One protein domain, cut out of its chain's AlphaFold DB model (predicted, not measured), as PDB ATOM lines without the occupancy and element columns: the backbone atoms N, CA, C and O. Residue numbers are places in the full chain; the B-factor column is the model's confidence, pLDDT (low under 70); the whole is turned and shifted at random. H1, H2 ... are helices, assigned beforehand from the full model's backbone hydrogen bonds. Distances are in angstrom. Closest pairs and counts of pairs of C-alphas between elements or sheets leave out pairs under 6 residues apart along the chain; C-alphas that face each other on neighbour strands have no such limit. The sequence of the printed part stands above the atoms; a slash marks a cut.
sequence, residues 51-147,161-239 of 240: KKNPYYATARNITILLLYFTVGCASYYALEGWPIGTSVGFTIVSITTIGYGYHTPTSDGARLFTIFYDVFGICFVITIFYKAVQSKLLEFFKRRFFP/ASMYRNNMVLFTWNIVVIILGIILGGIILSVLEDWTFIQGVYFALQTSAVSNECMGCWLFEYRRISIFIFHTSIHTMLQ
ATOM      1  N   LYS A  51     -14.346  15.685 -16.637       71.50
ATOM      2  CA  LYS A  51     -14.610  17.008 -17.241       71.50
ATOM      3  C   LYS A  51     -14.327  18.171 -16.293       71.50
ATOM      4  O   LYS A  51     -13.988  19.254 -16.760       71.50
ATOM      5  N   LYS A  52     -14.485  17.962 -14.984       71.62
ATOM      6  CA  LYS A  52     -14.235  18.981 -13.957       71.62
ATOM      7  C   LYS A  52     -12.738  19.242 -13.742       71.62
ATOM      8  O   LYS A  52     -12.385  20.256 -13.150       71.62
ATOM      9  N   ASN A  53     -11.863  18.351 -14.217       76.19
ATOM     10  CA  ASN A  53     -10.423  18.513 -14.096       76.19
ATOM     11  C   ASN A  53      -9.888  19.489 -15.173       76.19
ATOM     12  O   ASN A  53      -9.975  19.172 -16.363       76.19
ATOM     13  N   PRO A  54      -9.296  20.644 -14.800       70.88
ATOM     14  CA  PRO A  54      -8.776  21.620 -15.763       70.88
ATOM     15  C   PRO A  54      -7.687  21.041 -16.680       70.88
ATOM     16  O   PRO A  54      -7.564  21.467 -17.828       70.88
ATOM     17  N   TYR A  55      -6.953  20.017 -16.226       76.62
ATOM     18  CA  TYR A  55      -5.937  19.345 -17.040       76.62
ATOM     19  C   TYR A  55      -6.529  18.623 -18.261       76.62
ATOM     20  O   TYR A  55      -5.875  18.562 -19.298       76.62
ATOM     21  N   TYR A  56      -7.775  18.132 -18.191       79.38
ATOM     22  CA  TYR A  56      -8.406  17.400 -19.298       79.38
ATOM     23  C   TYR A  56      -8.688  18.301 -20.511       79.38
ATOM     24  O   TYR A  56      -8.459  17.905 -21.655       79.38
ATOM     25  N   ALA A  57      -9.152  19.534 -20.280       77.62
ATOM     26  CA  ALA A  57      -9.421  20.487 -21.355       77.62
ATOM     27  C   ALA A  57      -8.129  20.928 -22.062       77.62
ATOM     28  O   ALA A  57      -8.098  21.001 -23.291       77.62
ATOM     29  N   THR A  58      -7.068  21.169 -21.290       80.56
ATOM     30  CA  THR A  58      -5.741  21.513 -21.815       80.56
ATOM     31  C   THR A  58      -5.134  20.350 -22.592       80.56
ATOM     32  O   THR A  58      -4.716  20.544 -23.731       80.56
ATOM     33  N   ALA A  59      -5.160  19.136 -22.031       85.81
ATOM     34  CA  ALA A  59      -4.658  17.937 -22.696       85.81
ATOM     35  C   ALA A  59      -5.361  17.704 -24.039       85.81
ATOM     36  O   ALA A  59      -4.692  17.548 -25.052       85.81
ATOM     37  N   ARG A  60      -6.698  17.796 -24.078       86.44
ATOM     38  CA  ARG A  60      -7.471  17.679 -25.323       86.44
ATOM     39  C   ARG A  60      -7.020  18.688 -26.384       86.44
ATOM     40  O   ARG A  60      -6.850  18.308 -27.535       86.44
ATOM     41  N   ASN A  61      -6.840  19.960 -26.024       85.44
ATOM     42  CA  ASN A  61      -6.425  20.989 -26.984       85.44
ATOM     43  C   ASN A  61      -5.001  20.732 -27.510       85.44
ATOM     44  O   ASN A  61      -4.765  20.886 -28.704       85.44
ATOM     45  N   ILE A  62      -4.081  20.294 -26.641       87.00
ATOM     46  CA  ILE A  62      -2.720  19.898 -27.034       87.00
ATOM     47  C   ILE A  62      -2.765  18.692 -27.977       87.00
ATOM     48  O   ILE A  62      -2.095  18.700 -29.002       87.00
ATOM     49  N   THR A  63      -3.587  17.682 -27.685       90.38
ATOM     50  CA  THR A  63      -3.756  16.525 -28.576       90.38
ATOM     51  C   THR A  63      -4.262  16.951 -29.952       90.38
ATOM     52  O   THR A  63      -3.723  16.499 -30.954       90.38
ATOM     53  N   ILE A  64      -5.241  17.859 -30.024       90.12
ATOM     54  CA  ILE A  64      -5.739  18.367 -31.311       90.12
ATOM     55  C   ILE A  64      -4.641  19.138 -32.061       90.12
ATOM     56  O   ILE A  64      -4.493  18.937 -33.262       90.12
ATOM     57  N   LEU A  65      -3.839  19.963 -31.374       88.19
ATOM     58  CA  LEU A  65      -2.697  20.664 -31.984       88.19
ATOM     59  C   LEU A  65      -1.662  19.695 -32.560       88.19
ATOM     60  O   LEU A  65      -1.180  19.899 -33.669       88.19
ATOM     61  N   LEU A  66      -1.327  18.639 -31.819       91.00
ATOM     62  CA  LEU A  66      -0.372  17.633 -32.276       91.00
ATOM     63  C   LEU A  66      -0.904  16.879 -33.496       91.00
ATOM     64  O   LEU A  66      -0.171  16.710 -34.464       91.00
ATOM     65  N   LEU A  67      -2.183  16.492 -33.487       92.94
ATOM     66  CA  LEU A  67      -2.822  15.868 -34.645       92.94
ATOM     67  C   LEU A  67      -2.791  16.801 -35.860       92.94
ATOM     68  O   LEU A  67      -2.386  16.385 -36.943       92.94
ATOM     69  N   TYR A  68      -3.135  18.074 -35.666       92.00
ATOM     70  CA  TYR A  68      -3.077  19.092 -36.710       92.00
ATOM     71  C   TYR A  68      -1.676  19.210 -37.326       92.00
ATOM     72  O   TYR A  68      -1.509  19.114 -38.539       92.00
ATOM     73  N   PHE A  69      -0.662  19.312 -36.468       92.88
ATOM     74  CA  PHE A  69       0.736  19.388 -36.869       92.88
ATOM     75  C   PHE A  69       1.194  18.156 -37.660       92.88
ATOM     76  O   PHE A  69       1.866  18.284 -38.685       92.88
ATOM     77  N   THR A  70       0.805  16.955 -37.218       93.31
ATOM     78  CA  THR A  70       1.147  15.713 -37.926       93.31
ATOM     79  C   THR A  70       0.495  15.628 -39.301       93.31
ATOM     80  O   THR A  70       1.139  15.151 -40.233       93.31
ATOM     81  N   VAL A  71      -0.733  16.140 -39.460       94.38
ATOM     82  CA  VAL A  71      -1.405  16.220 -40.766       94.38
ATOM     83  C   VAL A  71      -0.638  17.148 -41.704       94.38
ATOM     84  O   VAL A  71      -0.394  16.764 -42.846       94.38
ATOM     85  N   GLY A  72      -0.192  18.314 -41.226       91.94
ATOM     86  CA  GLY A  72       0.664  19.217 -42.003       91.94
ATOM     87  C   GLY A  72       1.944  18.529 -42.475       91.94
ATOM     88  O   GLY A  72       2.205  18.449 -43.673       91.94
ATOM     89  N   CYS A  73       2.692  17.929 -41.544       93.50
ATOM     90  CA  CYS A  73       3.954  17.255 -41.857       93.50
ATOM     91  C   CYS A  73       3.782  16.103 -42.857       93.50
ATOM     92  O   CYS A  73       4.566  15.982 -43.796       93.50
ATOM     93  N   ALA A  74       2.760  15.262 -42.668       94.19
ATOM     94  CA  ALA A  74       2.478  14.142 -43.563       94.19
ATOM     95  C   ALA A  74       2.054  14.618 -44.960       94.19
ATOM     96  O   ALA A  74       2.441  14.014 -45.959       94.19
ATOM     97  N   SER A  75       1.302  15.717 -45.036       93.25
ATOM     98  CA  SER A  75       0.858  16.290 -46.308       93.25
ATOM     99  C   SER A  75       2.030  16.861 -47.103       93.25
ATOM    100  O   SER A  75       2.136  16.572 -48.287       93.25
ATOM    101  N   TYR A  76       2.958  17.588 -46.471       92.81
ATOM    102  CA  TYR A  76       4.148  18.103 -47.167       92.81
ATOM    103  C   TYR A  76       5.108  16.996 -47.603       92.81
ATOM    104  O   TYR A  76       5.655  17.056 -48.702       92.81
ATOM    105  N   TYR A  77       5.241  15.941 -46.797       92.25
ATOM    106  CA  TYR A  77       5.974  14.746 -47.206       92.25
ATOM    107  C   TYR A  77       5.359  14.103 -48.461       92.25
ATOM    108  O   TYR A  77       6.083  13.727 -49.377       92.25
ATOM    109  N   ALA A  78       4.026  14.006 -48.528       92.25
ATOM    110  CA  ALA A  78       3.326  13.376 -49.646       92.25
ATOM    111  C   ALA A  78       3.240  14.257 -50.907       92.25
ATOM    112  O   ALA A  78       3.365  13.741 -52.014       92.25
ATOM    113  N   LEU A  79       3.003  15.562 -50.751       92.19
ATOM    114  CA  LEU A  79       2.777  16.491 -51.862       92.19
ATOM    115  C   LEU A  79       4.082  16.992 -52.489       92.19
ATOM    116  O   LEU A  79       4.151  17.133 -53.704       92.19
ATOM    117  N   GLU A  80       5.106  17.253 -51.674       89.31
ATOM    118  CA  GLU A  80       6.367  17.850 -52.134       89.31
ATOM    119  C   GLU A  80       7.552  16.870 -52.067       89.31
ATOM    120  O   GLU A  80       8.648  17.184 -52.530       89.31
ATOM    121  N   GLY A  81       7.369  15.675 -51.491       89.12
ATOM    122  CA  GLY A  81       8.436  14.675 -51.370       89.12
ATOM    123  C   GLY A  81       9.577  15.098 -50.438       89.12
ATOM    124  O   GLY A  81      10.676  14.544 -50.503       89.12
ATOM    125  N   TRP A  82       9.355  16.103 -49.587       90.75
ATOM    126  CA  TRP A  82      10.393  16.646 -48.719       90.75
ATOM    127  C   TRP A  82      10.774  15.670 -47.605       90.75
ATOM    128  O   TRP A  82       9.895  15.032 -47.022       90.75
ATOM    129  N   PRO A  83      12.058  15.603 -47.202       92.38
ATOM    130  CA  PRO A  83      12.457  14.877 -46.002       92.38
ATOM    131  C   PRO A  83      11.633  15.311 -44.781       92.38
ATOM    132  O   PRO A  83      11.249  16.478 -44.658       92.38
ATOM    133  N   ILE A  84      11.403  14.393 -43.837       90.62
ATOM    134  CA  ILE A  84      10.576  14.655 -42.643       90.62
ATOM    135  C   ILE A  84      11.081  15.885 -41.873       90.62
ATOM    136  O   ILE A  84      10.275  16.704 -41.445       90.62
ATOM    137  N   GLY A  85      12.403  16.057 -41.746       89.31
ATOM    138  CA  GLY A  85      12.993  17.218 -41.069       89.31
ATOM    139  C   GLY A  85      12.622  18.552 -41.724       89.31
ATOM    140  O   GLY A  85      12.246  19.495 -41.032       89.31
ATOM    141  N   THR A  86      12.644  18.610 -43.057       88.56
ATOM    142  CA  THR A  86      12.245  19.794 -43.828       88.56
ATOM    143  C   THR A  86      10.742  20.043 -43.729       88.56
ATOM    144  O   THR A  86      10.327  21.175 -43.494       88.56
ATOM    145  N   SER A  87       9.927  18.988 -43.819       91.75
ATOM    146  CA  SER A  87       8.466  19.075 -43.681       91.75
ATOM    147  C   SER A  87       8.049  19.589 -42.300       91.75
ATOM    148  O   SER A  87       7.187  20.460 -42.192       91.75
ATOM    149  N   VAL A  88       8.698  19.097 -41.241       91.81
ATOM    150  CA  VAL A  88       8.527  19.569 -39.858       91.81
ATOM    151  C   VAL A  88       8.930  21.035 -39.741       91.81
ATOM    152  O   VAL A  88       8.152  21.834 -39.226       91.81
ATOM    153  N   GLY A  89      10.109  21.403 -40.252       88.62
ATOM    154  CA  GLY A  89      10.602  22.779 -40.216       88.62
ATOM    155  C   GLY A  89       9.655  23.755 -40.914       88.62
ATOM    156  O   GLY A  89       9.273  24.763 -40.322       88.62
ATOM    157  N   PHE A  90       9.208  23.418 -42.127       89.12
ATOM    158  CA  PHE A  90       8.243  24.221 -42.873       89.12
ATOM    159  C   PHE A  90       6.911  24.341 -42.126       89.12
ATOM    160  O   PHE A  90       6.424  25.446 -41.916       89.12
ATOM    161  N   THR A  91       6.366  23.224 -41.636       90.62
ATOM    162  CA  THR A  91       5.091  23.207 -40.901       90.62
ATOM    163  C   THR A  91       5.140  24.086 -39.649       90.62
ATOM    164  O   THR A  91       4.182  24.807 -39.376       90.62
ATOM    165  N   ILE A  92       6.248  24.061 -38.895       88.50
ATOM    166  CA  ILE A  92       6.436  24.933 -37.726       88.50
ATOM    167  C   ILE A  92       6.429  26.395 -38.170       88.50
ATOM    168  O   ILE A  92       5.618  27.162 -37.669       88.50
ATOM    169  N   VAL A  93       7.290  26.759 -39.123       86.38
ATOM    170  CA  VAL A  93       7.486  28.143 -39.592       86.38
ATOM    171  C   VAL A  93       6.219  28.739 -40.218       86.38
ATOM    172  O   VAL A  93       5.996  29.945 -40.090       86.38
ATOM    173  N   SER A  94       5.394  27.908 -40.863       86.75
ATOM    174  CA  SER A  94       4.098  28.297 -41.433       86.75
ATOM    175  C   SER A  94       3.074  28.607 -40.338       86.75
ATOM    176  O   SER A  94       2.551  29.716 -40.269       86.75
ATOM    177  N   ILE A  95       2.862  27.673 -39.400       85.19
ATOM    178  CA  ILE A  95       1.863  27.819 -38.325       85.19
ATOM    179  C   ILE A  95       2.241  28.916 -37.331       85.19
ATOM    180  O   ILE A  95       1.367  29.602 -36.805       85.19
ATOM    181  N   THR A  96       3.534  29.074 -37.037       83.00
ATOM    182  CA  THR A  96       4.025  30.160 -36.178       83.00
ATOM    183  C   THR A  96       4.095  31.497 -36.906       83.00
ATOM    184  O   THR A  96       4.545  32.470 -36.304       83.00
ATOM    185  N   THR A  97       3.683  31.535 -38.180       84.31
ATOM    186  CA  THR A  97       3.672  32.720 -39.039       84.31
ATOM    187  C   THR A  97       5.016  33.449 -39.042       84.31
ATOM    188  O   THR A  97       5.072  34.674 -39.032       84.31
ATOM    189  N   ILE A  98       6.119  32.693 -39.009       84.62
ATOM    190  CA  ILE A  98       7.473  33.241 -39.147       84.62
ATOM    191  C   ILE A  98       7.808  33.401 -40.633       84.62
ATOM    192  O   ILE A  98       8.395  34.400 -41.025       84.62
ATOM    193  N   GLY A  99       7.428  32.417 -41.457       73.88
ATOM    194  CA  GLY A  99       7.519  32.483 -42.918       73.88
ATOM    195  C   GLY A  99       8.902  32.814 -43.490       73.88
ATOM    196  O   GLY A  99       9.002  33.688 -44.340       73.88
ATOM    197  N   TYR A 100       9.964  32.100 -43.089       72.88
ATOM    198  CA  TYR A 100      11.326  32.343 -43.605       72.88
ATOM    199  C   TYR A 100      11.470  32.245 -45.134       72.88
ATOM    200  O   TYR A 100      12.446  32.743 -45.682       72.88
ATOM    201  N   GLY A 101      10.552  31.560 -45.823       70.88
ATOM    202  CA  GLY A 101      10.534  31.489 -47.288       70.88
ATOM    203  C   GLY A 101      11.665  30.674 -47.932       70.88
ATOM    204  O   GLY A 101      11.742  30.631 -49.152       70.88
ATOM    205  N   TYR A 102      12.526  30.006 -47.152       68.88
ATOM    206  CA  TYR A 102      13.625  29.184 -47.687       68.88
ATOM    207  C   TYR A 102      13.139  27.926 -48.433       68.88
ATOM    208  O   TYR A 102      13.762  27.485 -49.395       68.88
ATOM    209  N   HIS A 103      12.004  27.368 -48.011       79.06
ATOM    210  CA  HIS A 103      11.294  26.315 -48.728       79.06
ATOM    211  C   HIS A 103       9.886  26.806 -49.032       79.06
ATOM    212  O   HIS A 103       9.206  27.298 -48.133       79.06
ATOM    213  N   THR A 104       9.461  26.685 -50.286       82.56
ATOM    214  CA  THR A 104       8.119  27.055 -50.740       82.56
ATOM    215  C   THR A 104       7.521  25.906 -51.549       82.56
ATOM    216  O   THR A 104       8.263  25.219 -52.257       82.56
ATOM    217  N   PRO A 105       6.204  25.654 -51.442       85.94
ATOM    218  CA  PRO A 105       5.572  24.579 -52.187       85.94
ATOM    219  C   PRO A 105       5.686  24.832 -53.691       85.94
ATOM    220  O   PRO A 105       5.304  25.892 -54.197       85.94
ATOM    221  N   THR A 106       6.226  23.861 -54.416       86.12
ATOM    222  CA  THR A 106       6.470  23.992 -55.853       86.12
ATOM    223  C   THR A 106       5.187  23.795 -56.649       86.12
ATOM    224  O   THR A 106       4.939  24.548 -57.595       86.12
ATOM    225  N   SER A 107       4.340  22.859 -56.216       88.50
ATOM    226  CA  SER A 107       3.092  22.503 -56.887       88.50
ATOM    227  C   SER A 107       1.922  23.411 -56.493       88.50
ATOM    228  O   SER A 107       1.769  23.795 -55.332       88.50
ATOM    229  N   ASP A 108       1.028  23.708 -57.441       86.88
ATOM    230  CA  ASP A 108      -0.187  24.488 -57.151       86.88
ATOM    231  C   ASP A 108      -1.103  23.770 -56.143       86.88
ATOM    232  O   ASP A 108      -1.746  24.413 -55.315       86.88
ATOM    233  N   GLY A 109      -1.111  22.430 -56.156       88.56
ATOM    234  CA  GLY A 109      -1.844  21.616 -55.184       88.56
ATOM    235  C   GLY A 109      -1.324  21.786 -53.755       88.56
ATOM    236  O   GLY A 109      -2.118  21.948 -52.828       88.56
ATOM    237  N   ALA A 110      -0.002  21.816 -53.565       88.94
ATOM    238  CA  ALA A 110       0.584  22.060 -52.253       88.94
ATOM    239  C   ALA A 110       0.418  23.513 -51.800       88.94
ATOM    240  O   ALA A 110       0.127  23.737 -50.631       88.94
ATOM    241  N   ARG A 111       0.497  24.496 -52.711       89.31
ATOM    242  CA  ARG A 111       0.185  25.903 -52.388       89.31
ATOM    243  C   ARG A 111      -1.254  26.056 -51.908       89.31
ATOM    244  O   ARG A 111      -1.495  26.721 -50.904       89.31
ATOM    245  N   LEU A 112      -2.202  25.401 -52.581       90.88
ATOM    246  CA  LEU A 112      -3.604  25.401 -52.172       90.88
ATOM    247  C   LEU A 112      -3.794  24.740 -50.802       90.88
ATOM    248  O   LEU A 112      -4.504  25.280 -49.955       90.88
ATOM    249  N   PHE A 113      -3.129  23.606 -50.560       92.69
ATOM    250  CA  PHE A 113      -3.114  22.973 -49.244       92.69
ATOM    251  C   PHE A 113      -2.580  23.928 -48.169       92.69
ATOM    252  O   PHE A 113      -3.245  24.105 -47.150       92.69
ATOM    253  N   THR A 114      -1.441  24.584 -48.409       90.75
ATOM    254  CA  THR A 114      -0.844  25.544 -47.471       90.75
ATOM    255  C   THR A 114      -1.769  26.721 -47.195       90.75
ATOM    256  O   THR A 114      -1.946  27.067 -46.034       90.75
ATOM    257  N   ILE A 115      -2.452  27.268 -48.210       89.19
ATOM    258  CA  ILE A 115      -3.440  28.345 -48.025       89.19
ATOM    259  C   ILE A 115      -4.509  27.937 -47.006       89.19
ATOM    260  O   ILE A 115      -4.756  28.653 -46.036       89.19
ATOM    261  N   PHE A 116      -5.143  26.778 -47.197       89.88
ATOM    262  CA  PHE A 116      -6.171  26.317 -46.263       89.88
ATOM    263  C   PHE A 116      -5.575  25.998 -44.892       89.88
ATOM    264  O   PHE A 116      -6.129  26.395 -43.865       89.88
ATOM    265  N   TYR A 117      -4.437  25.312 -44.871       91.19
ATOM    266  CA  TYR A 117      -3.749  24.925 -43.651       91.19
ATOM    267  C   TYR A 117      -3.328  26.140 -42.805       91.19
ATOM    268  O   TYR A 117      -3.494  26.145 -41.590       91.19
ATOM    269  N   ASP A 118      -2.852  27.224 -43.394       88.31
ATOM    270  CA  ASP A 118      -2.445  28.383 -42.603       88.31
ATOM    271  C   ASP A 118      -3.652  29.152 -42.058       88.31
ATOM    272  O   ASP A 118      -3.661  29.520 -40.883       88.31
ATOM    273  N   VAL A 119      -4.728  29.296 -42.842       85.12
ATOM    274  CA  VAL A 119      -5.966  29.948 -42.378       85.12
ATOM    275  C   VAL A 119      -6.543  29.235 -41.148       85.12
ATOM    276  O   VAL A 119      -6.845  29.878 -40.139       85.12
ATOM    277  N   PHE A 120      -6.655  27.904 -41.182       87.06
ATOM    278  CA  PHE A 120      -7.135  27.141 -40.025       87.06
ATOM    279  C   PHE A 120      -6.128  27.139 -38.868       87.06
ATOM    280  O   PHE A 120      -6.527  27.257 -37.703       87.06
ATOM    281  N   GLY A 121      -4.834  27.040 -39.179       84.44
ATOM    282  CA  GLY A 121      -3.752  27.028 -38.199       84.44
ATOM    283  C   GLY A 121      -3.734  28.299 -37.355       84.44
ATOM    284  O   GLY A 121      -3.751  28.220 -36.124       84.44
ATOM    285  N   ILE A 122      -3.806  29.463 -38.001       83.06
ATOM    286  CA  ILE A 122      -3.809  30.777 -37.348       83.06
ATOM    287  C   ILE A 122      -4.993  30.904 -36.383       83.06
ATOM    288  O   ILE A 122      -4.806  31.229 -35.206       83.06
ATOM    289  N   CYS A 123      -6.215  30.582 -36.825       81.00
ATOM    290  CA  CYS A 123      -7.396  30.640 -35.959       81.00
ATOM    291  C   CYS A 123      -7.257  29.739 -34.722       81.00
ATOM    292  O   CYS A 123      -7.657  30.114 -33.610       81.00
ATOM    293  N   PHE A 124      -6.688  28.547 -34.903       82.31
ATOM    294  CA  PHE A 124      -6.562  27.564 -33.837       82.31
ATOM    295  C   PHE A 124      -5.490  27.954 -32.811       82.31
ATOM    296  O   PHE A 124      -5.760  27.938 -31.604       82.31
ATOM    297  N   VAL A 125      -4.313  28.385 -33.280       81.69
ATOM    298  CA  VAL A 125      -3.211  28.853 -32.427       81.69
ATOM    299  C   VAL A 125      -3.635  30.071 -31.614       81.69
ATOM    300  O   VAL A 125      -3.492  30.054 -30.389       81.69
ATOM    301  N   ILE A 126      -4.242  31.082 -32.248       79.69
ATOM    302  CA  ILE A 126      -4.717  32.293 -31.561       79.69
ATOM    303  C   ILE A 126      -5.737  31.937 -30.477       79.69
ATOM    304  O   ILE A 126      -5.633  32.414 -29.349       79.69
ATOM    305  N   THR A 127      -6.702  31.062 -30.773       78.19
ATOM    306  CA  THR A 127      -7.749  30.693 -29.806       78.19
ATOM    307  C   THR A 127      -7.177  29.988 -28.577       78.19
ATOM    308  O   THR A 127      -7.596  30.260 -27.446       78.19
ATOM    309  N   ILE A 128      -6.238  29.062 -28.774       82.00
ATOM    310  CA  ILE A 128      -5.612  28.324 -27.670       82.00
ATOM    311  C   ILE A 128      -4.718  29.250 -26.854       82.00
ATOM    312  O   ILE A 128      -4.812  29.250 -25.625       82.00
ATOM    313  N   PHE A 129      -3.907  30.062 -27.529       81.50
ATOM    314  CA  PHE A 129      -3.026  31.027 -26.887       81.50
ATOM    315  C   PHE A 129      -3.825  32.034 -26.055       81.50
ATOM    316  O   PHE A 129      -3.560  32.198 -24.868       81.50
ATOM    317  N   TYR A 130      -4.878  32.620 -26.629       77.94
ATOM    318  CA  TYR A 130      -5.756  33.560 -25.939       77.94
ATOM    319  C   TYR A 130      -6.370  32.949 -24.677       77.94
ATOM    320  O   TYR A 130      -6.305  33.548 -23.607       77.94
ATOM    321  N   LYS A 131      -6.898  31.719 -24.753       75.69
ATOM    322  CA  LYS A 131      -7.451  31.014 -23.580       75.69
ATOM    323  C   LYS A 131      -6.396  30.735 -22.511       75.69
ATOM    324  O   LYS A 131      -6.669  30.900 -21.319       75.69
ATOM    325  N   ALA A 132      -5.201  30.311 -22.920       80.00
ATOM    326  CA  ALA A 132      -4.100  30.047 -22.004       80.00
ATOM    327  C   ALA A 132      -3.673  31.330 -21.276       80.00
ATOM    328  O   ALA A 132      -3.602  31.338 -20.047       80.00
ATOM    329  N   VAL A 133      -3.490  32.429 -22.013       81.56
ATOM    330  CA  VAL A 133      -3.110  33.731 -21.454       81.56
ATOM    331  C   VAL A 133      -4.208  34.269 -20.543       81.56
ATOM    332  O   VAL A 133      -3.926  34.627 -19.403       81.56
ATOM    333  N   GLN A 134      -5.468  34.263 -20.988       77.25
ATOM    334  CA  GLN A 134      -6.585  34.771 -20.193       77.25
ATOM    335  C   GLN A 134      -6.776  34.022 -18.881       77.25
ATOM    336  O   GLN A 134      -6.969  34.664 -17.853       77.25
ATOM    337  N   SER A 135      -6.713  32.687 -18.884       74.94
ATOM    338  CA  SER A 135      -6.896  31.912 -17.648       74.94
ATOM    339  C   SER A 135      -5.854  32.278 -16.585       74.94
ATOM    340  O   SER A 135      -6.205  32.500 -15.428       74.94
ATOM    341  N   LYS A 136      -4.589  32.439 -16.985       80.38
ATOM    342  CA  LYS A 136      -3.495  32.838 -16.088       80.38
ATOM    343  C   LYS A 136      -3.597  34.292 -15.652       80.38
ATOM    344  O   LYS A 136      -3.402  34.591 -14.476       80.38
ATOM    345  N   LEU A 137      -3.922  35.181 -16.586       80.81
ATOM    346  CA  LEU A 137      -4.058  36.609 -16.330       80.81
ATOM    347  C   LEU A 137      -5.206  36.882 -15.355       80.81
ATOM    348  O   LEU A 137      -5.020  37.593 -14.371       80.81
ATOM    349  N   LEU A 138      -6.366  36.262 -15.574       76.94
ATOM    350  CA  LEU A 138      -7.527  36.385 -14.694       76.94
ATOM    351  C   LEU A 138      -7.246  35.819 -13.302       76.94
ATOM    352  O   LEU A 138      -7.602  36.456 -12.317       76.94
ATOM    353  N   GLU A 139      -6.585  34.664 -13.191       78.50
ATOM    354  CA  GLU A 139      -6.174  34.127 -11.887       78.50
ATOM    355  C   GLU A 139      -5.216  35.072 -11.155       78.50
ATOM    356  O   GLU A 139      -5.377  35.299  -9.954       78.50
ATOM    357  N   PHE A 140      -4.248  35.648 -11.867       81.06
ATOM    358  CA  PHE A 140      -3.304  36.611 -11.311       81.06
ATOM    359  C   PHE A 140      -4.011  37.881 -10.814       81.06
ATOM    360  O   PHE A 140      -3.856  38.254  -9.650       81.06
ATOM    361  N   PHE A 141      -4.840  38.509 -11.655       73.94
ATOM    362  CA  PHE A 141      -5.587  39.714 -11.287       73.94
ATOM    363  C   PHE A 141      -6.589  39.452 -10.164       73.94
ATOM    364  O   PHE A 141      -6.659  40.236  -9.220       73.94
ATOM    365  N   LYS A 142      -7.319  38.332 -10.212       75.06
ATOM    366  CA  LYS A 142      -8.273  37.952  -9.165       75.06
ATOM    367  C   LYS A 142      -7.578  37.765  -7.820       75.06
ATOM    368  O   LYS A 142      -8.052  38.287  -6.822       75.06
ATOM    369  N   ARG A 143      -6.429  37.076  -7.791       75.69
ATOM    370  CA  ARG A 143      -5.644  36.890  -6.557       75.69
ATOM    371  C   ARG A 143      -5.084  38.198  -6.005       75.69
ATOM    372  O   ARG A 143      -4.889  38.296  -4.799       75.69
ATOM    373  N   ARG A 144      -4.783  39.168  -6.872       79.88
ATOM    374  CA  ARG A 144      -4.091  40.401  -6.483       79.88
ATOM    375  C   ARG A 144      -5.022  41.564  -6.144       79.88
ATOM    376  O   ARG A 144      -4.654  42.352  -5.281       79.88
ATOM    377  N   PHE A 145      -6.173  41.683  -6.807       71.69
ATOM    378  CA  PHE A 145      -6.986  42.905  -6.775       71.69
ATOM    379  C   PHE A 145      -8.452  42.720  -6.356       71.69
ATOM    380  O   PHE A 145      -9.029  43.675  -5.848       71.69
ATOM    381  N   PHE A 146      -9.059  41.538  -6.515       67.75
ATOM    382  CA  PHE A 146     -10.496  41.352  -6.259       67.75
ATOM    383  C   PHE A 146     -10.758  40.341  -5.125       67.75
ATOM    384  O   PHE A 146     -10.772  39.133  -5.384       67.75
ATOM    385  N   PRO A 147     -10.987  40.791  -3.871       60.31
ATOM    386  CA  PRO A 147     -11.613  39.948  -2.851       60.31
ATOM    387  C   PRO A 147     -13.011  39.518  -3.328       60.31
ATOM    388  O   PRO A 147     -13.631  40.210  -4.130       60.31
ATOM    389  N   ALA A 161     -22.483  38.841 -21.370       61.94
ATOM    390  CA  ALA A 161     -23.178  38.208 -22.488       61.94
ATOM    391  C   ALA A 161     -23.336  39.157 -23.688       61.94
ATOM    392  O   ALA A 161     -23.229  38.720 -24.838       61.94
ATOM    393  N   SER A 162     -23.569  40.453 -23.447       67.94
ATOM    394  CA  SER A 162     -23.613  41.462 -24.511       67.94
ATOM    395  C   SER A 162     -22.214  41.750 -25.079       67.94
ATOM    396  O   SER A 162     -22.054  41.798 -26.302       67.94
ATOM    397  N   MET A 163     -21.181  41.796 -24.227       62.25
ATOM    398  CA  MET A 163     -19.778  41.944 -24.642       62.25
ATOM    399  C   MET A 163     -19.294  40.771 -25.503       62.25
ATOM    400  O   MET A 163     -18.652  40.989 -26.530       62.25
ATOM    401  N   TYR A 164     -19.637  39.527 -25.148       61.44
ATOM    402  CA  TYR A 164     -19.287  38.353 -25.957       61.44
ATOM    403  C   TYR A 164     -19.923  38.409 -27.353       61.44
ATOM    404  O   TYR A 164     -19.259  38.130 -28.351       61.44
ATOM    405  N   ARG A 165     -21.193  38.826 -27.439       64.44
ATOM    406  CA  ARG A 165     -21.934  38.924 -28.706       64.44
ATOM    407  C   ARG A 165     -21.347  39.991 -29.633       64.44
ATOM    408  O   ARG A 165     -21.131  39.716 -30.810       64.44
ATOM    409  N   ASN A 166     -21.032  41.169 -29.095       66.19
ATOM    410  CA  ASN A 166     -20.441  42.265 -29.865       66.19
ATOM    411  C   ASN A 166     -19.016  41.928 -30.322       66.19
ATOM    412  O   ASN A 166     -18.677  42.133 -31.487       66.19
ATOM    413  N   ASN A 167     -18.210  41.309 -29.455       66.31
ATOM    414  CA  ASN A 167     -16.876  40.839 -29.826       66.31
ATOM    415  C   ASN A 167     -16.919  39.743 -30.900       66.31
ATOM    416  O   ASN A 167     -16.025  39.683 -31.740       66.31
ATOM    417  N   MET A 168     -17.962  38.907 -30.926       64.00
ATOM    418  CA  MET A 168     -18.119  37.874 -31.953       64.00
ATOM    419  C   MET A 168     -18.453  38.466 -33.329       64.00
ATOM    420  O   MET A 168     -17.923  38.004 -34.340       64.00
ATOM    421  N   VAL A 169     -19.274  39.520 -33.379       73.31
ATOM    422  CA  VAL A 169     -19.540  40.262 -34.625       73.31
ATOM    423  C   VAL A 169     -18.278  40.977 -35.106       73.31
ATOM    424  O   VAL A 169     -17.938  40.872 -36.282       73.31
ATOM    425  N   LEU A 170     -17.526  41.619 -34.203       66.25
ATOM    426  CA  LEU A 170     -16.240  42.241 -34.539       66.25
ATOM    427  C   LEU A 170     -15.232  41.217 -35.073       66.25
ATOM    428  O   LEU A 170     -14.566  41.480 -36.070       66.25
ATOM    429  N   PHE A 171     -15.137  40.035 -34.462       69.69
ATOM    430  CA  PHE A 171     -14.274  38.958 -34.948       69.69
ATOM    431  C   PHE A 171     -14.687  38.497 -36.350       69.69
ATOM    432  O   PHE A 171     -13.846  38.364 -37.235       69.69
ATOM    433  N   THR A 172     -15.992  38.340 -36.577       73.81
ATOM    434  CA  THR A 172     -16.539  37.963 -37.887       73.81
ATOM    435  C   THR A 172     -16.199  39.014 -38.947       73.81
ATOM    436  O   THR A 172     -15.735  38.663 -40.029       73.81
ATOM    437  N   TRP A 173     -16.340  40.303 -38.624       74.00
ATOM    438  CA  TRP A 173     -15.970  41.401 -39.519       74.00
ATOM    439  C   TRP A 173     -14.469  41.419 -39.849       74.00
ATOM    440  O   TRP A 173     -14.102  41.596 -41.008       74.00
ATOM    441  N   ASN A 174     -13.596  41.154 -38.869       69.25
ATOM    442  CA  ASN A 174     -12.150  41.051 -39.099       69.25
ATOM    443  C   ASN A 174     -11.795  39.914 -40.071       69.25
ATOM    444  O   ASN A 174     -10.988  40.114 -40.974       69.25
ATOM    445  N   ILE A 175     -12.428  38.745 -39.932       78.88
ATOM    446  CA  ILE A 175     -12.215  37.619 -40.855       78.88
ATOM    447  C   ILE A 175     -12.634  37.988 -42.282       78.88
ATOM    448  O   ILE A 175     -11.903  37.695 -43.226       78.88
ATOM    449  N   VAL A 176     -13.768  38.677 -42.451       81.44
ATOM    450  CA  VAL A 176     -14.231  39.132 -43.772       81.44
ATOM    451  C   VAL A 176     -13.226  40.095 -44.410       81.44
ATOM    452  O   VAL A 176     -12.880  39.921 -45.576       81.44
ATOM    453  N   VAL A 177     -12.707  41.067 -43.655       78.81
ATOM    454  CA  VAL A 177     -11.704  42.024 -44.158       78.81
ATOM    455  C   VAL A 177     -10.404  41.321 -44.562       78.81
ATOM    456  O   VAL A 177      -9.859  41.633 -45.618       78.81
ATOM    457  N   ILE A 178      -9.932  40.346 -43.778       79.44
ATOM    458  CA  ILE A 178      -8.730  39.559 -44.106       79.44
ATOM    459  C   ILE A 178      -8.934  38.778 -45.411       79.44
ATOM    460  O   ILE A 178      -8.088  38.844 -46.299       79.44
ATOM    461  N   ILE A 179     -10.073  38.096 -45.566       84.69
ATOM    462  CA  ILE A 179     -10.393  37.340 -46.788       84.69
ATOM    463  C   ILE A 179     -10.432  38.267 -48.007       84.69
ATOM    464  O   ILE A 179      -9.835  37.957 -49.037       84.69
ATOM    465  N   LEU A 180     -11.096  39.421 -47.891       86.31
ATOM    466  CA  LEU A 180     -11.151  40.407 -48.971       86.31
ATOM    467  C   LEU A 180      -9.762  40.953 -49.316       86.31
ATOM    468  O   LEU A 180      -9.444  41.088 -50.495       86.31
ATOM    469  N   GLY A 181      -8.924  41.216 -48.311       83.19
ATOM    470  CA  GLY A 181      -7.544  41.659 -48.499       83.19
ATOM    471  C   GLY A 181      -6.686  40.626 -49.232       83.19
ATOM    472  O   GLY A 181      -5.956  40.988 -50.150       83.19
ATOM    473  N   ILE A 182      -6.822  39.343 -48.891       86.88
ATOM    474  CA  ILE A 182      -6.109  38.243 -49.556       86.88
ATOM    475  C   ILE A 182      -6.553  38.102 -51.017       86.88
ATOM    476  O   ILE A 182      -5.710  37.968 -51.901       86.88
ATOM    477  N   ILE A 183      -7.862  38.161 -51.290       89.50
ATOM    478  CA  ILE A 183      -8.393  38.071 -52.659       89.50
ATOM    479  C   ILE A 183      -7.921  39.266 -53.489       89.50
ATOM    480  O   ILE A 183      -7.426  39.084 -54.598       89.50
ATOM    481  N   LEU A 184      -8.038  40.481 -52.946       89.38
ATOM    482  CA  LEU A 184      -7.603  41.698 -53.621       89.38
ATOM    483  C   LEU A 184      -6.094  41.672 -53.895       89.38
ATOM    484  O   LEU A 184      -5.678  41.937 -55.021       89.38
ATOM    485  N   GLY A 185      -5.286  41.302 -52.898       83.50
ATOM    486  CA  GLY A 185      -3.841  41.139 -53.043       83.50
ATOM    487  C   GLY A 185      -3.482  40.087 -54.090       83.50
ATOM    488  O   GLY A 185      -2.620  40.334 -54.929       83.50
ATOM    489  N   GLY A 186      -4.196  38.960 -54.114       87.00
ATOM    490  CA  GLY A 186      -4.015  37.918 -55.120       87.00
ATOM    491  C   GLY A 186      -4.330  38.381 -56.543       87.00
ATOM    492  O   GLY A 186      -3.564  38.078 -57.454       87.00
ATOM    493  N   ILE A 187      -5.400  39.162 -56.736       89.94
ATOM    494  CA  ILE A 187      -5.739  39.759 -58.040       89.94
ATOM    495  C   ILE A 187      -4.650  40.744 -58.470       89.94
ATOM    496  O   ILE A 187      -4.147  40.647 -59.588       89.94
ATOM    497  N   ILE A 188      -4.256  41.664 -57.586       88.44
ATOM    498  CA  ILE A 188      -3.237  42.677 -57.885       88.44
ATOM    499  C   ILE A 188      -1.917  42.003 -58.278       88.44
ATOM    500  O   ILE A 188      -1.370  42.311 -59.333       88.44
ATOM    501  N   LEU A 189      -1.440  41.042 -57.486       85.44
ATOM    502  CA  LEU A 189      -0.192  40.327 -57.765       85.44
ATOM    503  C   LEU A 189      -0.273  39.480 -59.037       85.44
ATOM    504  O   LEU A 189       0.705  39.412 -59.771       85.44
ATOM    505  N   SER A 190      -1.432  38.891 -59.349       87.69
ATOM    506  CA  SER A 190      -1.592  38.132 -60.597       87.69
ATOM    507  C   SER A 190      -1.446  38.995 -61.852       87.69
ATOM    508  O   SER A 190      -0.974  38.508 -62.871       87.69
ATOM    509  N   VAL A 191      -1.819  40.278 -61.777       88.62
ATOM    510  CA  VAL A 191      -1.705  41.221 -62.901       88.62
ATOM    511  C   VAL A 191      -0.326  41.878 -62.950       88.62
ATOM    512  O   VAL A 191       0.153  42.194 -64.032       88.62
ATOM    513  N   LEU A 192       0.305  42.116 -61.796       88.44
ATOM    514  CA  LEU A 192       1.599  42.801 -61.729       88.44
ATOM    515  C   LEU A 192       2.794  41.883 -62.003       88.44
ATOM    516  O   LEU A 192       3.764  42.337 -62.600       88.44
ATOM    517  N   GLU A 193       2.737  40.632 -61.548       83.62
ATOM    518  CA  GLU A 193       3.872  39.695 -61.575       83.62
ATOM    519  C   GLU A 193       3.694  38.573 -62.614       83.62
ATOM    520  O   GLU A 193       4.464  37.615 -62.628       83.62
ATOM    521  N   ASP A 194       2.651  38.641 -63.454       86.50
ATOM    522  CA  ASP A 194       2.253  37.572 -64.388       86.50
ATOM    523  C   ASP A 194       2.077  36.194 -63.702       86.50
ATOM    524  O   ASP A 194       2.237  35.127 -64.305       86.50
ATOM    525  N   TRP A 195       1.756  36.197 -62.405       85.00
ATOM    526  CA  TRP A 195       1.556  34.989 -61.605       85.00
ATOM    527  C   TRP A 195       0.150  34.421 -61.772       85.00
ATOM    528  O   TRP A 195      -0.821  35.140 -62.011       85.00
ATOM    529  N   THR A 196      -0.006  33.114 -61.541       89.19
ATOM    530  CA  THR A 196      -1.357  32.550 -61.448       89.19
ATOM    531  C   THR A 196      -2.059  33.084 -60.197       89.19
ATOM    532  O   THR A 196      -1.428  33.372 -59.176       89.19
ATOM    533  N   PHE A 197      -3.389  33.185 -60.243       88.75
ATOM    534  CA  PHE A 197      -4.180  33.677 -59.110       88.75
ATOM    535  C   PHE A 197      -3.879  32.926 -57.800       88.75
ATOM    536  O   PHE A 197      -3.789  33.544 -56.743       88.75
ATOM    537  N   ILE A 198      -3.649  31.607 -57.864       88.06
ATOM    538  CA  ILE A 198      -3.312  30.776 -56.693       88.06
ATOM    539  C   ILE A 198      -1.987  31.222 -56.070       88.06
ATOM    540  O   ILE A 198      -1.871  31.299 -54.849       88.06
ATOM    541  N   GLN A 199      -0.995  31.540 -56.897       84.25
ATOM    542  CA  GLN A 199       0.321  31.978 -56.443       84.25
ATOM    543  C   GLN A 199       0.252  33.377 -55.829       84.25
ATOM    544  O   GLN A 199       0.820  33.598 -54.761       84.25
ATOM    545  N   GLY A 200      -0.515  34.281 -56.449       85.69
ATOM    546  CA  GLY A 200      -0.798  35.606 -55.899       85.69
ATOM    547  C   GLY A 200      -1.503  35.535 -54.543       85.69
ATOM    548  O   GLY A 200      -1.089  36.204 -53.600       85.69
ATOM    549  N   VAL A 201      -2.531  34.691 -54.409       89.19
ATOM    550  CA  VAL A 201      -3.259  34.479 -53.143       89.19
ATOM    551  C   VAL A 201      -2.364  33.859 -52.072       89.19
ATOM    552  O   VAL A 201      -2.372  34.328 -50.936       89.19
ATOM    553  N   TYR A 202      -1.583  32.834 -52.424       87.25
ATOM    554  CA  TYR A 202      -0.616  32.204 -51.521       87.25
ATOM    555  C   TYR A 202       0.363  33.241 -50.966       87.25
ATOM    556  O   TYR A 202       0.550  33.336 -49.754       87.25
ATOM    557  N   PHE A 203       0.937  34.062 -51.846       83.25
ATOM    558  CA  PHE A 203       1.882  35.097 -51.451       83.25
ATOM    559  C   PHE A 203       1.219  36.169 -50.581       83.25
ATOM    560  O   PHE A 203       1.714  36.467 -49.497       83.25
ATOM    561  N   ALA A 204       0.064  36.698 -50.999       84.69
ATOM    562  CA  ALA A 204      -0.676  37.704 -50.240       84.69
ATOM    563  C   ALA A 204      -1.045  37.214 -48.829       84.69
ATOM    564  O   ALA A 204      -0.880  37.951 -47.854       84.69
ATOM    565  N   LEU A 205      -1.494  35.959 -48.706       84.88
ATOM    566  CA  LEU A 205      -1.774  35.330 -47.418       84.88
ATOM    567  C   LEU A 205      -0.508  35.257 -46.561       84.88
ATOM    568  O   LEU A 205      -0.523  35.747 -45.431       84.88
ATOM    569  N   GLN A 206       0.581  34.702 -47.100       79.69
ATOM    570  CA  GLN A 206       1.831  34.540 -46.359       79.69
ATOM    571  C   GLN A 206       2.359  35.891 -45.859       79.69
ATOM    572  O   GLN A 206       2.709  36.020 -44.689       79.69
ATOM    573  N   THR A 207       2.353  36.927 -46.701       77.31
ATOM    574  CA  THR A 207       2.796  38.275 -46.319       77.31
ATOM    575  C   THR A 207       1.884  38.912 -45.270       77.31
ATOM    576  O   THR A 207       2.375  39.582 -44.366       77.31
ATOM    577  N   SER A 208       0.567  38.689 -45.342       75.56
ATOM    578  CA  SER A 208      -0.380  39.222 -44.351       75.56
ATOM    579  C   SER A 208      -0.257  38.560 -42.973       75.56
ATOM    580  O   SER A 208      -0.505  39.207 -41.956       75.56
ATOM    581  N   ALA A 209       0.142  37.285 -42.933       69.88
ATOM    582  CA  ALA A 209       0.316  36.527 -41.700       69.88
ATOM    583  C   ALA A 209       1.639  36.857 -40.985       69.88
ATOM    584  O   ALA A 209       1.700  36.804 -39.757       69.88
ATOM    585  N   VAL A 210       2.688  37.228 -41.729       65.81
ATOM    586  CA  VAL A 210       4.004  37.583 -41.175       65.81
ATOM    587  C   VAL A 210       4.143  39.101 -41.066       65.81
ATOM    588  O   VAL A 210       4.796  39.760 -41.876       65.81
ATOM    589  N   SER A 211       3.561  39.691 -40.026       55.25
ATOM    590  CA  SER A 211       3.862  41.077 -39.662       55.25
ATOM    591  C   SER A 211       5.217  41.152 -38.943       55.25
ATOM    592  O   SER A 211       5.250  41.310 -37.728       55.25
ATOM    593  N   ASN A 212       6.328  40.997 -39.669       37.62
ATOM    594  CA  ASN A 212       7.671  41.385 -39.219       37.62
ATOM    595  C   ASN A 212       8.549  41.743 -40.435       37.62
ATOM    596  O   ASN A 212       8.835  40.899 -41.277       37.62
ATOM    597  N   GLU A 213       8.944  43.017 -40.521       39.44
ATOM    598  CA  GLU A 213      10.093  43.583 -41.263       39.44
ATOM    599  C   GLU A 213      10.283  43.310 -42.776       39.44
ATOM    600  O   GLU A 213      11.170  43.908 -43.386       39.44
ATOM    601  N   CYS A 214       9.453  42.512 -43.455       39.53
ATOM    602  CA  CYS A 214       9.736  42.154 -44.854       39.53
ATOM    603  C   CYS A 214       9.410  43.258 -45.883       39.53
ATOM    604  O   CYS A 214       9.973  43.260 -46.973       39.53
ATOM    605  N   MET A 215       8.594  44.263 -45.545       40.66
ATOM    606  CA  MET A 215       8.310  45.377 -46.469       40.66
ATOM    607  C   MET A 215       9.564  46.231 -46.755       40.66
ATOM    608  O   MET A 215       9.719  46.768 -47.849       40.66
ATOM    609  N   GLY A 216      10.478  46.350 -45.782       37.31
ATOM    610  CA  GLY A 216      11.674  47.196 -45.884       37.31
ATOM    611  C   GLY A 216      12.828  46.554 -46.656       37.31
ATOM    612  O   GLY A 216      13.461  47.217 -47.475       37.31
ATOM    613  N   CYS A 217      13.084  45.258 -46.444       35.53
ATOM    614  CA  CYS A 217      14.159  44.542 -47.140       35.53
ATOM    615  C   CYS A 217      13.809  44.213 -48.598       35.53
ATOM    616  O   CYS A 217      14.688  44.277 -49.456       35.53
ATOM    617  N   TRP A 218      12.539  43.936 -48.912       42.12
ATOM    618  CA  TRP A 218      12.130  43.620 -50.284       42.12
ATOM    619  C   TRP A 218      12.153  44.850 -51.200       42.12
ATOM    620  O   TRP A 218      12.672  44.773 -52.309       42.12
ATOM    621  N   LEU A 219      11.712  46.023 -50.723       44.81
ATOM    622  CA  LEU A 219      11.801  47.271 -51.500       44.81
ATOM    623  C   LEU A 219      13.254  47.686 -51.805       44.81
ATOM    624  O   LEU A 219      13.508  48.306 -52.839       44.81
ATOM    625  N   PHE A 220      14.213  47.342 -50.937       37.25
ATOM    626  CA  PHE A 220      15.621  47.702 -51.127       37.25
ATOM    627  C   PHE A 220      16.318  46.830 -52.187       37.25
ATOM    628  O   PHE A 220      17.090  47.351 -52.995       37.25
ATOM    629  N   GLU A 221      15.986  45.537 -52.254       45.72
ATOM    630  CA  GLU A 221      16.525  44.621 -53.268       45.72
ATOM    631  C   GLU A 221      15.789  44.764 -54.619       45.72
ATOM    632  O   GLU A 221      16.420  44.760 -55.680       45.72
ATOM    633  N   TYR A 222      14.477  45.044 -54.606       44.84
ATOM    634  CA  TYR A 222      13.674  45.277 -55.819       44.84
ATOM    635  C   TYR A 222      14.096  46.547 -56.575       44.84
ATOM    636  O   TYR A 222      14.110  46.579 -57.810       44.84
ATOM    637  N   ARG A 223      14.534  47.590 -55.851       41.28
ATOM    638  CA  ARG A 223      15.093  48.811 -56.457       41.28
ATOM    639  C   ARG A 223      16.437  48.548 -57.144       41.28
ATOM    640  O   ARG A 223      16.721  49.180 -58.158       41.28
ATOM    641  N   ARG A 224      17.248  47.607 -56.647       40.78
ATOM    642  CA  ARG A 224      18.518  47.215 -57.284       40.78
ATOM    643  C   ARG A 224      18.307  46.386 -58.548       40.78
ATOM    644  O   ARG A 224      18.968  46.652 -59.547       40.78
ATOM    645  N   ILE A 225      17.363  45.448 -58.530       49.44
ATOM    646  CA  ILE A 225      17.079  44.570 -59.676       49.44
ATOM    647  C   ILE A 225      16.372  45.343 -60.803       49.44
ATOM    648  O   ILE A 225      16.764  45.231 -61.964       49.44
ATOM    649  N   SER A 226      15.424  46.225 -60.470       43.25
ATOM    650  CA  SER A 226      14.718  47.051 -61.462       43.25
ATOM    651  C   SER A 226      15.637  48.065 -62.161       43.25
ATOM    652  O   SER A 226      15.527  48.259 -63.368       43.25
ATOM    653  N   ILE A 227      16.588  48.682 -61.441       45.53
ATOM    654  CA  ILE A 227      17.582  49.592 -62.047       45.53
ATOM    655  C   ILE A 227      18.523  48.827 -62.987       45.53
ATOM    656  O   ILE A 227      18.885  49.347 -64.043       45.53
ATOM    657  N   PHE A 228      18.890  47.590 -62.643       36.97
ATOM    658  CA  PHE A 228      19.768  46.770 -63.475       36.97
ATOM    659  C   PHE A 228      19.085  46.377 -64.795       36.97
ATOM    660  O   PHE A 228      19.659  46.585 -65.860       36.97
ATOM    661  N   ILE A 229      17.823  45.935 -64.746       43.16
ATOM    662  CA  ILE A 229      17.040  45.549 -65.934       43.16
ATOM    663  C   ILE A 229      16.737  46.761 -66.834       43.16
ATOM    664  O   ILE A 229      16.835  46.662 -68.060       43.16
ATOM    665  N   PHE A 230      16.445  47.929 -66.249       40.59
ATOM    666  CA  PHE A 230      16.197  49.156 -67.015       40.59
ATOM    667  C   PHE A 230      17.471  49.669 -67.714       40.59
ATOM    668  O   PHE A 230      17.421  50.104 -68.863       40.59
ATOM    669  N   HIS A 231      18.638  49.550 -67.069       39.72
ATOM    670  CA  HIS A 231      19.918  49.976 -67.644       39.72
ATOM    671  C   HIS A 231      20.439  49.009 -68.722       39.72
ATOM    672  O   HIS A 231      21.046  49.452 -69.700       39.72
ATOM    673  N   THR A 232      20.199  47.697 -68.589       45.34
ATOM    674  CA  THR A 232      20.562  46.734 -69.645       45.34
ATOM    675  C   THR A 232      19.668  46.909 -70.878       45.34
ATOM    676  O   THR A 232      20.179  46.924 -71.992       45.34
ATOM    677  N   SER A 233      18.369  47.167 -70.688       39.78
ATOM    678  CA  SER A 233      17.403  47.336 -71.788       39.78
ATOM    679  C   SER A 233      17.637  48.606 -72.624       39.78
ATOM    680  O   SER A 233      17.472  48.578 -73.842       39.78
ATOM    681  N   ILE A 234      18.086  49.709 -72.009       47.16
ATOM    682  CA  ILE A 234      18.428  50.951 -72.732       47.16
ATOM    683  C   ILE A 234      19.716  50.792 -73.558       47.16
ATOM    684  O   ILE A 234      19.798  51.308 -74.671       47.16
ATOM    685  N   HIS A 235      20.708  50.044 -73.062       40.31
ATOM    686  CA  HIS A 235      21.946  49.797 -73.812       40.31
ATOM    687  C   HIS A 235      21.731  48.920 -75.048       40.31
ATOM    688  O   HIS A 235      22.382  49.145 -76.065       40.31
ATOM    689  N   THR A 236      20.805  47.960 -74.990       44.19
ATOM    690  CA  THR A 236      20.479  47.108 -76.143       44.19
ATOM    691  C   THR A 236      19.651  47.849 -77.196       44.19
ATOM    692  O   THR A 236      19.801  47.572 -78.380       44.19
ATOM    693  N   MET A 237      18.834  48.835 -76.800       41.66
ATOM    694  CA  MET A 237      18.077  49.674 -77.745       41.66
ATOM    695  C   MET A 237      18.897  50.788 -78.409       41.66
ATOM    696  O   MET A 237      18.480  51.298 -79.440       41.66
ATOM    697  N   LEU A 238      20.051  51.174 -77.856       44.44
ATOM    698  CA  LEU A 238      20.942  52.181 -78.458       44.44
ATOM    699  C   LEU A 238      22.015  51.581 -79.389       44.44
ATOM    700  O   LEU A 238      22.820  52.324 -79.946       44.44
ATOM    701  N   GLN A 239      22.051  50.253 -79.541       46.19
ATOM    702  CA  GLN A 239      23.004  49.533 -80.401       46.19
ATOM    703  C   GLN A 239      22.339  48.744 -81.547       46.19
ATOM    704  O   GLN A 239      23.040  48.028 -82.263       46.19
TER     705      GLN A 239
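AT A GLANCE: This is residues 51 to 147 and 161 to 239 of the 240 residues of the protein "Two pore domain potassium channel family protein" of archaeon (UniProt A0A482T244). From residue 51 onward you meet three long helices, H1, H3 and H4, running roughly lengthwise, with two short ones packed among them: H2 on H1 and H3, H5 between H3 and H4. Residues 216 to 239, mostly H6, stick out at one end and make much of the length; residues 51 to 57, 133 to 147 and 161 to 174 stick out toward the other. The printed part has 176 residues with six named helices, H1 to H6 in chain order, and no named strand: all helix. It is loose, with a radius of gyration of the C-alphas of 21.7 A and spans of 85 by 38 by 27 A.

HOW THE PARTS SIT: Start at H1, residues 54 to 80: its residues 69 to 77 touch H2, residues 84 to 95, at a steep tilt of 60 degrees, closest at C-alphas Cys 73 and Ser 87, 5.2 A. The hub is H3, residues 108 to 145, which touches H1 at a shallow tilt of 20 degrees, opposite ways, closest at C-alphas Leu 79 and Ala 110, 6.0 A. H2 touches H3 with residues 94 to 95 alone, closest at C-alphas Ile 95 and Gly 121, 5.7 A. H4, residues 161 to 192, is apart from H3, but both touch H5, residues 197 to 209: the closest C-alphas are Gly 186 and Gly 200, 4.0 A, and Ile 115 and Tyr 202, 5.9 A. H6, residues 214 to 237, touches no helix and is only just apart from H5, at 8.1 A. Every O i to N i+4 pair is within hydrogen-bond range in H2, H3, H4 and H5; H1 has 22 of 23 and H6 17 of 20.

IN THESE COORDINATES: Find C-alpha 54 at (-8.776, 21.620, -15.763), from which H1 runs 39.6 A. H2 spans 16.4 A, H3 54.1 A, H4 46.6 A and H5 18.2 A. H6 runs 34.8 A to C-alpha 237 at (18.077, 49.674, -77.745).

THE WHOLE: C-alphas 147 and 239 are the two farthest apart, 85.5 A. Residues 148 to 160 are not printed, and C-alphas 147 and 161 are 22.9 A apart across that cut. The link from H2 to H3 is long, 12 residues. Mean pLDDT of the printed part is 75.9, and residues 209 to 239 are among those under 70.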